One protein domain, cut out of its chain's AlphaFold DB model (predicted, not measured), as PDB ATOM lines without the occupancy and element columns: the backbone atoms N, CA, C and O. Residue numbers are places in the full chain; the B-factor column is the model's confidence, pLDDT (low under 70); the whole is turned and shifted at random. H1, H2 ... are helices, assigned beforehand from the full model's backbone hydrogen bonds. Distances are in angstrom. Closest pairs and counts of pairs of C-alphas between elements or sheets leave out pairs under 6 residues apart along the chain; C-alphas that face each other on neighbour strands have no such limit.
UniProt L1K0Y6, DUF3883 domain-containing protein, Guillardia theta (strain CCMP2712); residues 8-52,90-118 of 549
ATOM      1  N   LEU A   8     -12.831  32.940 -46.919       77.62
ATOM      2  CA  LEU A   8     -13.663  31.933 -46.253       77.62
ATOM      3  C   LEU A   8     -13.690  32.130 -44.728       77.62
ATOM      4  O   LEU A   8     -14.766  32.175 -44.140       77.62
ATOM      5  N   ARG A   9     -12.525  32.353 -44.103       82.44
ATOM      6  CA  ARG A   9     -12.435  32.619 -42.655       82.44
ATOM      7  C   ARG A   9     -13.146  33.906 -42.237       82.44
ATOM      8  O   ARG A   9     -13.753  33.947 -41.170       82.44
ATOM      9  N   ALA A  10     -13.088  34.948 -43.069       80.88
ATOM     10  CA  ALA A  10     -13.820  36.187 -42.816       80.88
ATOM     11  C   ALA A  10     -15.339  35.942 -42.810       80.88
ATOM     12  O   ALA A  10     -16.019  36.362 -41.880       80.88
ATOM     13  N   MET A  11     -15.856  35.183 -43.785       78.62
ATOM     14  CA  MET A  11     -17.279  34.828 -43.848       78.62
ATOM     15  C   MET A  11     -17.735  33.970 -42.659       78.62
ATOM     16  O   MET A  11     -18.809  34.204 -42.109       78.62
ATOM     17  N   GLU A  12     -16.930  32.991 -42.244       86.88
ATOM     18  CA  GLU A  12     -17.221  32.161 -41.066       86.88
ATOM     19  C   GLU A  12     -17.250  32.998 -39.782       86.88
ATOM     20  O   GLU A  12     -18.158  32.849 -38.962       86.88
ATOM     21  N   THR A  13     -16.308  33.935 -39.642       87.50
ATOM     22  CA  THR A  13     -16.252  34.856 -38.500       87.50
ATOM     23  C   THR A  13     -17.475  35.771 -38.470       87.50
ATOM     24  O   THR A  13     -18.090  35.927 -37.419       87.50
ATOM     25  N   GLU A  14     -17.895  36.332 -39.610       87.56
ATOM     26  CA  GLU A  14     -19.108  37.156 -39.678       87.56
ATOM     27  C   GLU A  14     -20.374  36.375 -39.308       87.56
ATOM     28  O   GLU A  14     -21.222  36.908 -38.594       87.56
ATOM     29  N   GLY A  15     -20.485  35.116 -39.742       86.88
ATOM     30  CA  GLY A  15     -21.602  34.246 -39.374       86.88
ATOM     31  C   GLY A  15     -21.643  33.931 -37.877       86.88
ATOM     32  O   GLY A  15     -22.719  33.937 -37.279       86.88
ATOM     33  N   LEU A  16     -20.481  33.708 -37.254       89.62
ATOM     34  CA  LEU A  16     -20.364  33.523 -35.805       89.62
ATOM     35  C   LEU A  16     -20.723  34.794 -35.034       89.62
ATOM     36  O   LEU A  16     -21.432  34.707 -34.036       89.62
ATOM     37  N   VAL A  17     -20.294  35.961 -35.516       91.06
ATOM     38  CA  VAL A  17     -20.652  37.265 -34.940       91.06
ATOM     39  C   VAL A  17     -22.163  37.482 -35.002       91.06
ATOM     40  O   VAL A  17     -22.767  37.809 -33.987       91.06
ATOM     41  N   ASP A  18     -22.808  37.251 -36.148       88.06
ATOM     42  CA  ASP A  18     -24.259  37.427 -36.276       88.06
ATOM     43  C   ASP A  18     -25.044  36.428 -35.411       88.06
ATOM     44  O   ASP A  18     -26.033  36.800 -34.777       88.06
ATOM     45  N   ALA A  19     -24.593  35.170 -35.343       86.38
ATOM     46  CA  ALA A  19     -25.188  34.154 -34.477       86.38
ATOM     47  C   ALA A  19     -25.022  34.505 -32.992       86.38
ATOM     48  O   ALA A  19     -25.975  34.368 -32.220       86.38
ATOM     49  N   PHE A  20     -23.844  34.999 -32.603       91.44
ATOM     50  CA  PHE A  20     -23.589  35.497 -31.260       91.44
ATOM     51  C   PHE A  20     -24.495  36.676 -30.947       91.44
ATOM     52  O   PHE A  20     -25.205  36.617 -29.959       91.44
ATOM     53  N   ILE A  21     -24.556  37.698 -31.801       87.38
ATOM     54  CA  ILE A  21     -25.411  38.875 -31.606       87.38
ATOM     55  C   ILE A  21     -26.881  38.462 -31.480       87.38
ATOM     56  O   ILE A  21     -27.565  38.935 -30.581       87.38
ATOM     57  N   ALA A  22     -27.375  37.555 -32.328       81.62
ATOM     58  CA  ALA A  22     -28.746  37.052 -32.240       81.62
ATOM     59  C   ALA A  22     -29.007  36.287 -30.929       81.62
ATOM     60  O   ALA A  22     -30.033  36.498 -30.280       81.62
ATOM     61  N   SER A  23     -28.080  35.416 -30.524       80.94
ATOM     62  CA  SER A  23     -28.149  34.678 -29.257       80.94
ATOM     63  C   SER A  23     -28.081  35.627 -28.059       80.94
ATOM     64  O   SER A  23     -28.916  35.574 -27.162       80.94
ATOM     65  N   PHE A  24     -27.148  36.571 -28.091       83.25
ATOM     66  CA  PHE A  24     -26.933  37.581 -27.070       83.25
ATOM     67  C   PHE A  24     -28.167  38.464 -26.921       83.25
ATOM     68  O   PHE A  24     -28.680  38.586 -25.822       83.25
ATOM     69  N   LEU A  25     -28.717  38.996 -28.012       81.44
ATOM     70  CA  LEU A  25     -29.943  39.804 -28.007       81.44
ATOM     71  C   LEU A  25     -31.188  39.030 -27.560       81.44
ATOM     72  O   LEU A  25     -32.111  39.615 -26.999       81.44
ATOM     73  N   SER A  26     -31.256  37.727 -27.849       74.44
ATOM     74  CA  SER A  26     -32.405  36.894 -27.467       74.44
ATOM     75  C   SER A  26     -32.332  36.404 -26.023       74.44
ATOM     76  O   SER A  26     -33.372  36.217 -25.392       74.44
ATOM     77  N   CYS A  27     -31.124  36.218 -25.492       72.00
ATOM     78  CA  CYS A  27     -30.892  35.732 -24.134       72.00
ATOM     79  C   CYS A  27     -30.637  36.864 -23.134       72.00
ATOM     80  O   CYS A  27     -30.855  36.680 -21.938       72.00
ATOM     81  N   ARG A  28     -30.171  38.027 -23.599       62.91
ATOM     82  CA  ARG A  28     -29.780  39.168 -22.773       62.91
ATOM     83  C   ARG A  28     -30.440  40.444 -23.286       62.91
ATOM     84  O   ARG A  28     -30.390  40.784 -24.464       62.91
ATOM     85  N   SER A  29     -31.046  41.183 -22.366       58.50
ATOM     86  CA  SER A  29     -31.446  42.567 -22.604       58.50
ATOM     87  C   SER A  29     -30.185  43.416 -22.472       58.50
ATOM     88  O   SER A  29     -29.699  43.582 -21.361       58.50
ATOM     89  N   LEU A  30     -29.635  43.898 -23.586       52.56
ATOM     90  CA  LEU A  30     -28.418  44.715 -23.606       52.56
ATOM     91  C   LEU A  30     -28.526  45.938 -22.686       52.56
ATOM     92  O   LEU A  30     -29.537  46.639 -22.731       52.56
ATOM     93  N   ALA A  31     -27.484  46.194 -21.888       53.38
ATOM     94  CA  ALA A  31     -27.348  47.440 -21.137       53.38
ATOM     95  C   ALA A  31     -26.756  48.534 -22.041       53.38
ATOM     96  O   ALA A  31     -27.323  49.621 -22.138       53.38
ATOM     97  N   THR A  32     -25.708  48.216 -22.807       80.12
ATOM     98  CA  THR A  32     -25.119  49.098 -23.821       80.12
ATOM     99  C   THR A  32     -24.537  48.310 -25.002       80.12
ATOM    100  O   THR A  32     -24.403  47.088 -24.957       80.12
ATOM    101  N   LEU A  33     -24.182  49.007 -26.088       84.06
ATOM    102  CA  LEU A  33     -23.418  48.405 -27.188       84.06
ATOM    103  C   LEU A  33     -22.019  47.960 -26.733       84.06
ATOM    104  O   LEU A  33     -21.507  46.971 -27.240       84.06
ATOM    105  N   HIS A  34     -21.433  48.660 -25.762       84.56
ATOM    106  CA  HIS A  34     -20.103  48.356 -25.249       84.56
ATOM    107  C   HIS A  34     -20.053  46.974 -24.581       84.56
ATOM    108  O   HIS A  34     -19.149  46.191 -24.857       84.56
ATOM    109  N   ASP A  35     -21.087  46.618 -23.811       81.25
ATOM    110  CA  ASP A  35     -21.179  45.290 -23.182       81.25
ATOM    111  C   ASP A  35     -21.262  44.168 -24.227       81.25
ATOM    112  O   ASP A  35     -20.756  43.066 -24.025       81.25
ATOM    113  N   LEU A  36     -21.906  44.445 -25.370       87.44
ATOM    114  CA  LEU A  36     -21.934  43.505 -26.488       87.44
ATOM    115  C   LEU A  36     -20.546  43.324 -27.096       87.44
ATOM    116  O   LEU A  36     -20.197  42.207 -27.462       87.44
ATOM    117  N   GLU A  37     -19.792  44.413 -27.250       92.56
ATOM    118  CA  GLU A  37     -18.447  44.401 -27.827       92.56
ATOM    119  C   GLU A  37     -17.482  43.601 -26.951       92.56
ATOM    120  O   GLU A  37     -16.788  42.727 -27.468       92.56
ATOM    121  N   GLU A  38     -17.486  43.828 -25.636       90.25
ATOM    122  CA  GLU A  38     -16.613  43.124 -24.688       90.25
ATOM    123  C   GLU A  38     -16.897  41.612 -24.650       90.25
ATOM    124  O   GLU A  38     -15.990  40.772 -24.733       90.25
ATOM    125  N   GLU A  39     -18.174  41.239 -24.599       91.25
ATOM    126  CA  GLU A  39     -18.597  39.839 -24.593       91.25
ATOM    127  C   GLU A  39     -18.363  39.164 -25.949       91.25
ATOM    128  O   GLU A  39     -17.969  37.997 -26.010       91.25
ATOM    129  N   LEU A  40     -18.538  39.897 -27.053       93.62
ATOM    130  CA  LEU A  40     -18.222  39.395 -28.387       93.62
ATOM    131  C   LEU A  40     -16.716  39.165 -28.551       93.62
ATOM    132  O   LEU A  40     -16.320  38.142 -29.104       93.62
ATOM    133  N   VAL A  41     -15.871  40.063 -28.042       94.44
ATOM    134  CA  VAL A  41     -14.413  39.873 -28.010       94.44
ATOM    135  C   VAL A  41     -14.057  38.618 -27.217       94.44
ATOM    136  O   VAL A  41     -13.325  37.758 -27.714       94.44
ATOM    137  N   THR A  42     -14.629  38.459 -26.024       93.75
ATOM    138  CA  THR A  42     -14.412  37.276 -25.178       93.75
ATOM    139  C   THR A  42     -14.835  35.991 -25.894       93.75
ATOM    140  O   THR A  42     -14.094  35.004 -25.903       93.75
ATOM    141  N   PHE A  43     -15.985  36.018 -26.569       94.31
ATOM    142  CA  PHE A  43     -16.494  34.911 -27.371       94.31
ATOM    143  C   PHE A  43     -15.583  34.573 -28.561       94.31
ATOM    144  O   PHE A  43     -15.296  33.402 -28.807       94.31
ATOM    145  N   LEU A  44     -15.090  35.567 -29.302       94.25
ATOM    146  CA  LEU A  44     -14.185  35.333 -30.432       94.25
ATOM    147  C   LEU A  44     -12.861  34.720 -29.958       94.25
ATOM    148  O   LEU A  44     -12.387  33.738 -30.539       94.25
ATOM    149  N   LEU A  45     -12.310  35.227 -28.852       94.06
ATOM    150  CA  LEU A  45     -11.099  34.681 -28.241       94.06
ATOM    151  C   LEU A  45     -11.300  33.242 -27.749       94.06
ATOM    152  O   LEU A  45     -10.424  32.402 -27.972       94.06
ATOM    153  N   SER A  46     -12.457  32.916 -27.159       93.31
ATOM    154  CA  SER A  46     -12.760  31.547 -26.713       93.31
ATOM    155  C   SER A  46     -12.862  30.553 -27.875       93.31
ATOM    156  O   SER A  46     -12.610  29.364 -27.693       93.31
ATOM    157  N   HIS A  47     -13.186  31.032 -29.078       93.19
ATOM    158  CA  HIS A  47     -13.212  30.241 -30.313       93.19
ATOM    159  C   HIS A  47     -11.870  30.254 -31.060       93.19
ATOM    160  O   HIS A  47     -11.791  29.817 -32.206       93.19
ATOM    161  N   SER A  48     -10.796  30.728 -30.415       94.75
ATOM    162  CA  SER A  48      -9.459  30.862 -31.007       94.75
ATOM    163  C   SER A  48      -9.411  31.768 -32.248       94.75
ATOM    164  O   SER A  48      -8.474  31.677 -33.046       94.75
ATOM    165  N   ILE A  49     -10.384  32.670 -32.406       93.25
ATOM    166  CA  ILE A  49     -10.404  33.671 -33.473       93.25
ATOM    167  C   ILE A  49      -9.632  34.889 -32.979       93.25
ATOM    168  O   ILE A  49     -10.106  35.668 -32.153       93.25
ATOM    169  N   ARG A  50      -8.412  35.047 -33.490       93.12
ATOM    170  CA  ARG A  50      -7.567  36.205 -33.190       93.12
ATOM    171  C   ARG A  50      -7.857  37.347 -34.166       93.12
ATOM    172  O   ARG A  50      -8.176  37.059 -35.324       93.12
ATOM    173  N   PRO A  51      -7.710  38.613 -33.737       93.25
ATOM    174  CA  PRO A  51      -7.731  39.727 -34.670       93.25
ATOM    175  C   PRO A  51      -6.633  39.528 -35.731       93.25
ATOM    176  O   PRO A  51      -5.611  38.883 -35.450       93.25
ATOM    177  N   PRO A  52      -6.827  40.030 -36.964       88.81
ATOM    178  CA  PRO A  52      -5.767  40.063 -37.959       88.81
ATOM    179  C   PRO A  52      -4.518  40.702 -37.350       88.81
ATOM    180  O   PRO A  52      -4.617  41.708 -36.652       88.81
ATOM    181  N   HIS A  90      -9.007  44.920 -28.446       92.75
ATOM    182  CA  HIS A  90     -10.267  45.672 -28.500       92.75
ATOM    183  C   HIS A  90     -11.074  45.287 -29.747       92.75
ATOM    184  O   HIS A  90     -10.484  44.930 -30.759       92.75
ATOM    185  N   PHE A  91     -12.409  45.388 -29.730       89.50
ATOM    186  CA  PHE A  91     -13.264  44.951 -30.851       89.50
ATOM    187  C   PHE A  91     -12.838  45.518 -32.224       89.50
ATOM    188  O   PHE A  91     -12.867  44.806 -33.231       89.50
ATOM    189  N   ASP A  92     -12.364  46.766 -32.255       89.25
ATOM    190  CA  ASP A  92     -11.858  47.431 -33.465       89.25
ATOM    191  C   ASP A  92     -10.663  46.712 -34.121       89.25
ATOM    192  O   ASP A  92     -10.479  46.799 -35.341       89.25
ATOM    193  N   ASP A  93      -9.895  45.937 -33.347       90.56
ATOM    194  CA  ASP A  93      -8.740  45.174 -33.830       90.56
ATOM    195  C   ASP A  93      -9.148  44.057 -34.802       90.56
ATOM    196  O   ASP A  93      -8.328  43.595 -35.593       90.56
ATOM    197  N   TRP A  94     -10.411  43.614 -34.801       88.44
ATOM    198  CA  TRP A  94     -10.885  42.556 -35.701       88.44
ATOM    199  C   TRP A  94     -11.221  43.052 -37.111       88.44
ATOM    200  O   TRP A  94     -11.486  42.230 -37.992       88.44
ATOM    201  N   HIS A  95     -11.218  44.371 -37.343       86.56
ATOM    202  CA  HIS A  95     -11.602  44.992 -38.618       86.56
ATOM    203  C   HIS A  95     -12.967  44.514 -39.151       86.56
ATOM    204  O   HIS A  95     -13.204  44.461 -40.362       86.56
ATOM    205  N   LEU A  96     -13.876  44.141 -38.246       83.12
ATOM    206  CA  LEU A  96     -15.250  43.798 -38.586       83.12
ATOM    207  C   LEU A  96     -16.033  45.075 -38.901       83.12
ATOM    208  O   LEU A  96     -15.702  46.164 -38.434       83.12
ATOM    209  N   CYS A  97     -17.106  44.945 -39.685       79.88
ATOM    210  CA  CYS A  97     -18.049  46.048 -39.849       79.88
ATOM    211  C   CYS A  97     -18.529  46.517 -38.458       79.88
ATOM    212  O   CYS A  97     -18.911  45.647 -37.663       79.88
ATOM    213  N   PRO A  98     -18.534  47.838 -38.169       85.19
ATOM    214  CA  PRO A  98     -18.962  48.365 -36.879       85.19
ATOM    215  C   PRO A  98     -20.292  47.755 -36.445       85.19
ATOM    216  O   PRO A  98     -21.228  47.691 -37.251       85.19
ATOM    217  N   LEU A  99     -20.400  47.325 -35.184       84.62
ATOM    218  CA  LEU A  99     -21.610  46.652 -34.700       84.62
ATOM    219  C   LEU A  99     -22.860  47.506 -34.916       84.62
ATOM    220  O   LEU A  99     -23.893  46.975 -35.314       84.62
ATOM    221  N   VAL A 100     -22.746  48.831 -34.786       84.62
ATOM    222  CA  VAL A 100     -23.829  49.794 -35.058       84.62
ATOM    223  C   VAL A 100     -24.423  49.710 -36.467       84.62
ATOM    224  O   VAL A 100     -25.544  50.163 -36.682       84.62
ATOM    225  N   LEU A 101     -23.693  49.152 -37.436       84.44
ATOM    226  CA  LEU A 101     -24.155  48.984 -38.814       84.44
ATOM    227  C   LEU A 101     -24.759  47.599 -39.080       84.44
ATOM    228  O   LEU A 101     -25.331  47.375 -40.150       84.44
ATOM    229  N   ARG A 102     -24.666  46.663 -38.126       82.19
ATOM    230  CA  ARG A 102     -25.240  45.320 -38.263       82.19
ATOM    231  C   ARG A 102     -26.775  45.407 -38.215       82.19
ATOM    232  O   ARG A 102     -27.316  46.051 -37.314       82.19
ATOM    233  N   PRO A 103     -27.514  44.718 -39.108       81.38
ATOM    234  CA  PRO A 103     -28.977  44.798 -39.160       81.38
ATOM    235  C   PRO A 103     -29.679  44.477 -37.835       81.38
ATOM    236  O   PRO A 103     -30.648  45.144 -37.485       81.38
ATOM    237  N   LEU A 104     -29.180  43.490 -37.081       75.06
ATOM    238  CA  LEU A 104     -29.736  43.120 -35.774       75.06
ATOM    239  C   LEU A 104     -29.535  44.218 -34.722       75.06
ATOM    240  O   LEU A 104     -30.412  44.429 -33.889       75.06
ATOM    241  N   ILE A 105     -28.425  44.951 -34.785       83.56
ATOM    242  CA  ILE A 105     -28.151  46.073 -33.883       83.56
ATOM    243  C   ILE A 105     -29.004  47.275 -34.272       83.56
ATOM    244  O   ILE A 105     -29.697  47.811 -33.418       83.56
ATOM    245  N   ILE A 106     -29.086  47.618 -35.558       78.44
ATOM    246  CA  ILE A 106     -29.979  48.686 -36.041       78.44
ATOM    247  C   ILE A 106     -31.442  48.393 -35.677       78.44
ATOM    248  O   ILE A 106     -32.191  49.303 -35.319       78.44
ATOM    249  N   TYR A 107     -31.862  47.128 -35.758       76.44
ATOM    250  CA  TYR A 107     -33.216  46.717 -35.398       76.44
ATOM    251  C   TYR A 107     -33.515  46.935 -33.907       76.44
ATOM    252  O   TYR A 107     -34.600  47.412 -33.580       76.44
ATOM    253  N   ASN A 108     -32.566  46.622 -33.019       73.31
ATOM    254  CA  ASN A 108     -32.776  46.692 -31.569       73.31
ATOM    255  C   ASN A 108     -32.437  48.061 -30.951       73.31
ATOM    256  O   ASN A 108     -33.111  48.478 -30.016       73.31
ATOM    257  N   PHE A 109     -31.448  48.779 -31.485       75.12
ATOM    258  CA  PHE A 109     -30.951  50.054 -30.943       75.12
ATOM    259  C   PHE A 109     -31.300  51.278 -31.793       75.12
ATOM    260  O   PHE A 109     -31.112  52.412 -31.361       75.12
ATOM    261  N   GLY A 110     -31.843  51.070 -32.992       74.62
ATOM    262  CA  GLY A 110     -32.048  52.134 -33.967       74.62
ATOM    263  C   GLY A 110     -30.774  52.472 -34.752       74.62
ATOM    264  O   GLY A 110     -29.677  52.033 -34.411       74.62
ATOM    265  N   PRO A 111     -30.912  53.212 -35.864       75.44
ATOM    266  CA  PRO A 111     -29.766  53.633 -36.657       75.44
ATOM    267  C   PRO A 111     -28.955  54.730 -35.936       75.44
ATOM    268  O   PRO A 111     -29.535  55.503 -35.170       75.44
ATOM    269  N   PRO A 112     -27.647  54.865 -36.229       73.50
ATOM    270  CA  PRO A 112     -26.825  55.955 -35.711       73.50
ATOM    271  C   PRO A 112     -27.394  57.345 -36.059       73.50
ATOM    272  O   PRO A 112     -27.996  57.512 -37.131       73.50
ATOM    273  N   PRO A 113     -27.166  58.372 -35.215       59.94
ATOM    274  CA  PRO A 113     -27.517  59.754 -35.536       59.94
ATOM    275  C   PRO A 113     -26.931  60.181 -36.891       59.94
ATOM    276  O   PRO A 113     -25.747  59.990 -37.151       59.94
ATOM    277  N   GLY A 114     -27.764  60.753 -37.766       69.38
ATOM    278  CA  GLY A 114     -27.355  61.197 -39.109       69.38
ATOM    279  C   GLY A 114     -27.575  60.178 -40.233       69.38
ATOM    280  O   GLY A 114     -27.430  60.527 -41.405       69.38
ATOM    281  N   MET A 115     -27.994  58.947 -39.923       65.25
ATOM    282  CA  MET A 115     -28.419  57.985 -40.940       65.25
ATOM    283  C   MET A 115     -29.878  58.269 -41.356       65.25
ATOM    284  O   MET A 115     -30.762  58.373 -40.505       65.25
ATOM    285  N   VAL A 116     -30.142  58.419 -42.662       48.34
ATOM    286  CA  VAL A 116     -31.489  58.702 -43.202       48.34
ATOM    287  C   VAL A 116     -32.478  57.641 -42.709       48.34
ATOM    288  O   VAL A 116     -32.238  56.447 -42.891       48.34
ATOM    289  N   GLN A 117     -33.589  58.071 -42.096       44.16
ATOM    290  CA  GLN A 117     -34.654  57.167 -41.662       44.16
ATOM    291  C   GLN A 117     -35.244  56.449 -42.876       44.16
ATOM    292  O   GLN A 117     -36.024  57.005 -43.647       44.16
ATOM    293  N   ILE A 118     -34.856  55.191 -43.039       48.09
ATOM    294  CA  ILE A 118     -35.477  54.278 -43.988       48.09
ATOM    295  C   ILE A 118     -36.922  54.024 -43.514       48.09
ATOM    296  O   ILE A 118     -37.124  53.785 -42.316       48.09
TER     297      ILE A 118
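This is residues 8 to 52 and 90 to 118 of the 549 residues of the protein "DUF3883 domain-containing protein" of Guillardia theta (strain CCMP2712) (UniProt L1K0Y6). Two helices, H1 and H2, cross at a steep angle, with the short H3 packed on H2. The small H4 lies toward the other end of the model from H3, and residues 113 to 118 stick out there as a free tail. The printed part has 74 residues with four named helices, H1, H2, H3 and H4 in chain order, and no named strand; its class is all helix. It is compact, with a radius of gyration of the C-alphas of 12.5 A, yet only just elongated, spanning 37 by 24 by 20 A.

Find C-alpha 8 at (-13.663, 31.933, -46.253); from there H1, residues 8 to 27, runs 28.3 A to C-alpha 27 at (-30.892, 35.732, -24.134). Next comes H2, residues 33 to 46, 20.0 A long. Beyond the cut, look for H3 at residues 91 to 94, 5.9 A long, and H4 at residues 103 to 109, 10.0 A long, ending at C-alpha 109 at (-30.951, 50.054, -30.943).

Look first at residues 17 to 24 of H1, which touch residues 36 to 40 of H2; the closest C-alphas, of Phe 20 and Leu 40, are 7.2 A apart. These helices run opposite ways at a steep tilt of 53 degrees. With residues 18 to 22, H1 only just touches H4, with 3 pairs of C-alphas within 8 A; the closest, of Ala 22 and Leu 104, are 7.1 A apart. H1 and H4 run the same way at a shallow tilt of 31 degrees. Residues 37 to 41 of H2 touch H3, the closest C-alphas being those of Val 41 and Phe 91, 5.9 A apart. H4 is apart from H2 and from H3, and H1 is apart from H3. In H1, H2 and H4 every O i to N i+4 pair is within hydrogen-bond range; H3 is too short for such a pair.

The C-alphas of Ser 48 and Gln 117, the two farthest apart, are 38.0 A apart. Residues 53 to 89 are not printed, and C-alphas 52 and 90 are 11.9 A apart across this cut. The link from H1 to H2 is tight and that from H3 to H4 short. The mean pLDDT of the printed part is 81.5; look for values under 70 at residues 28 to 31 and 113 to 118.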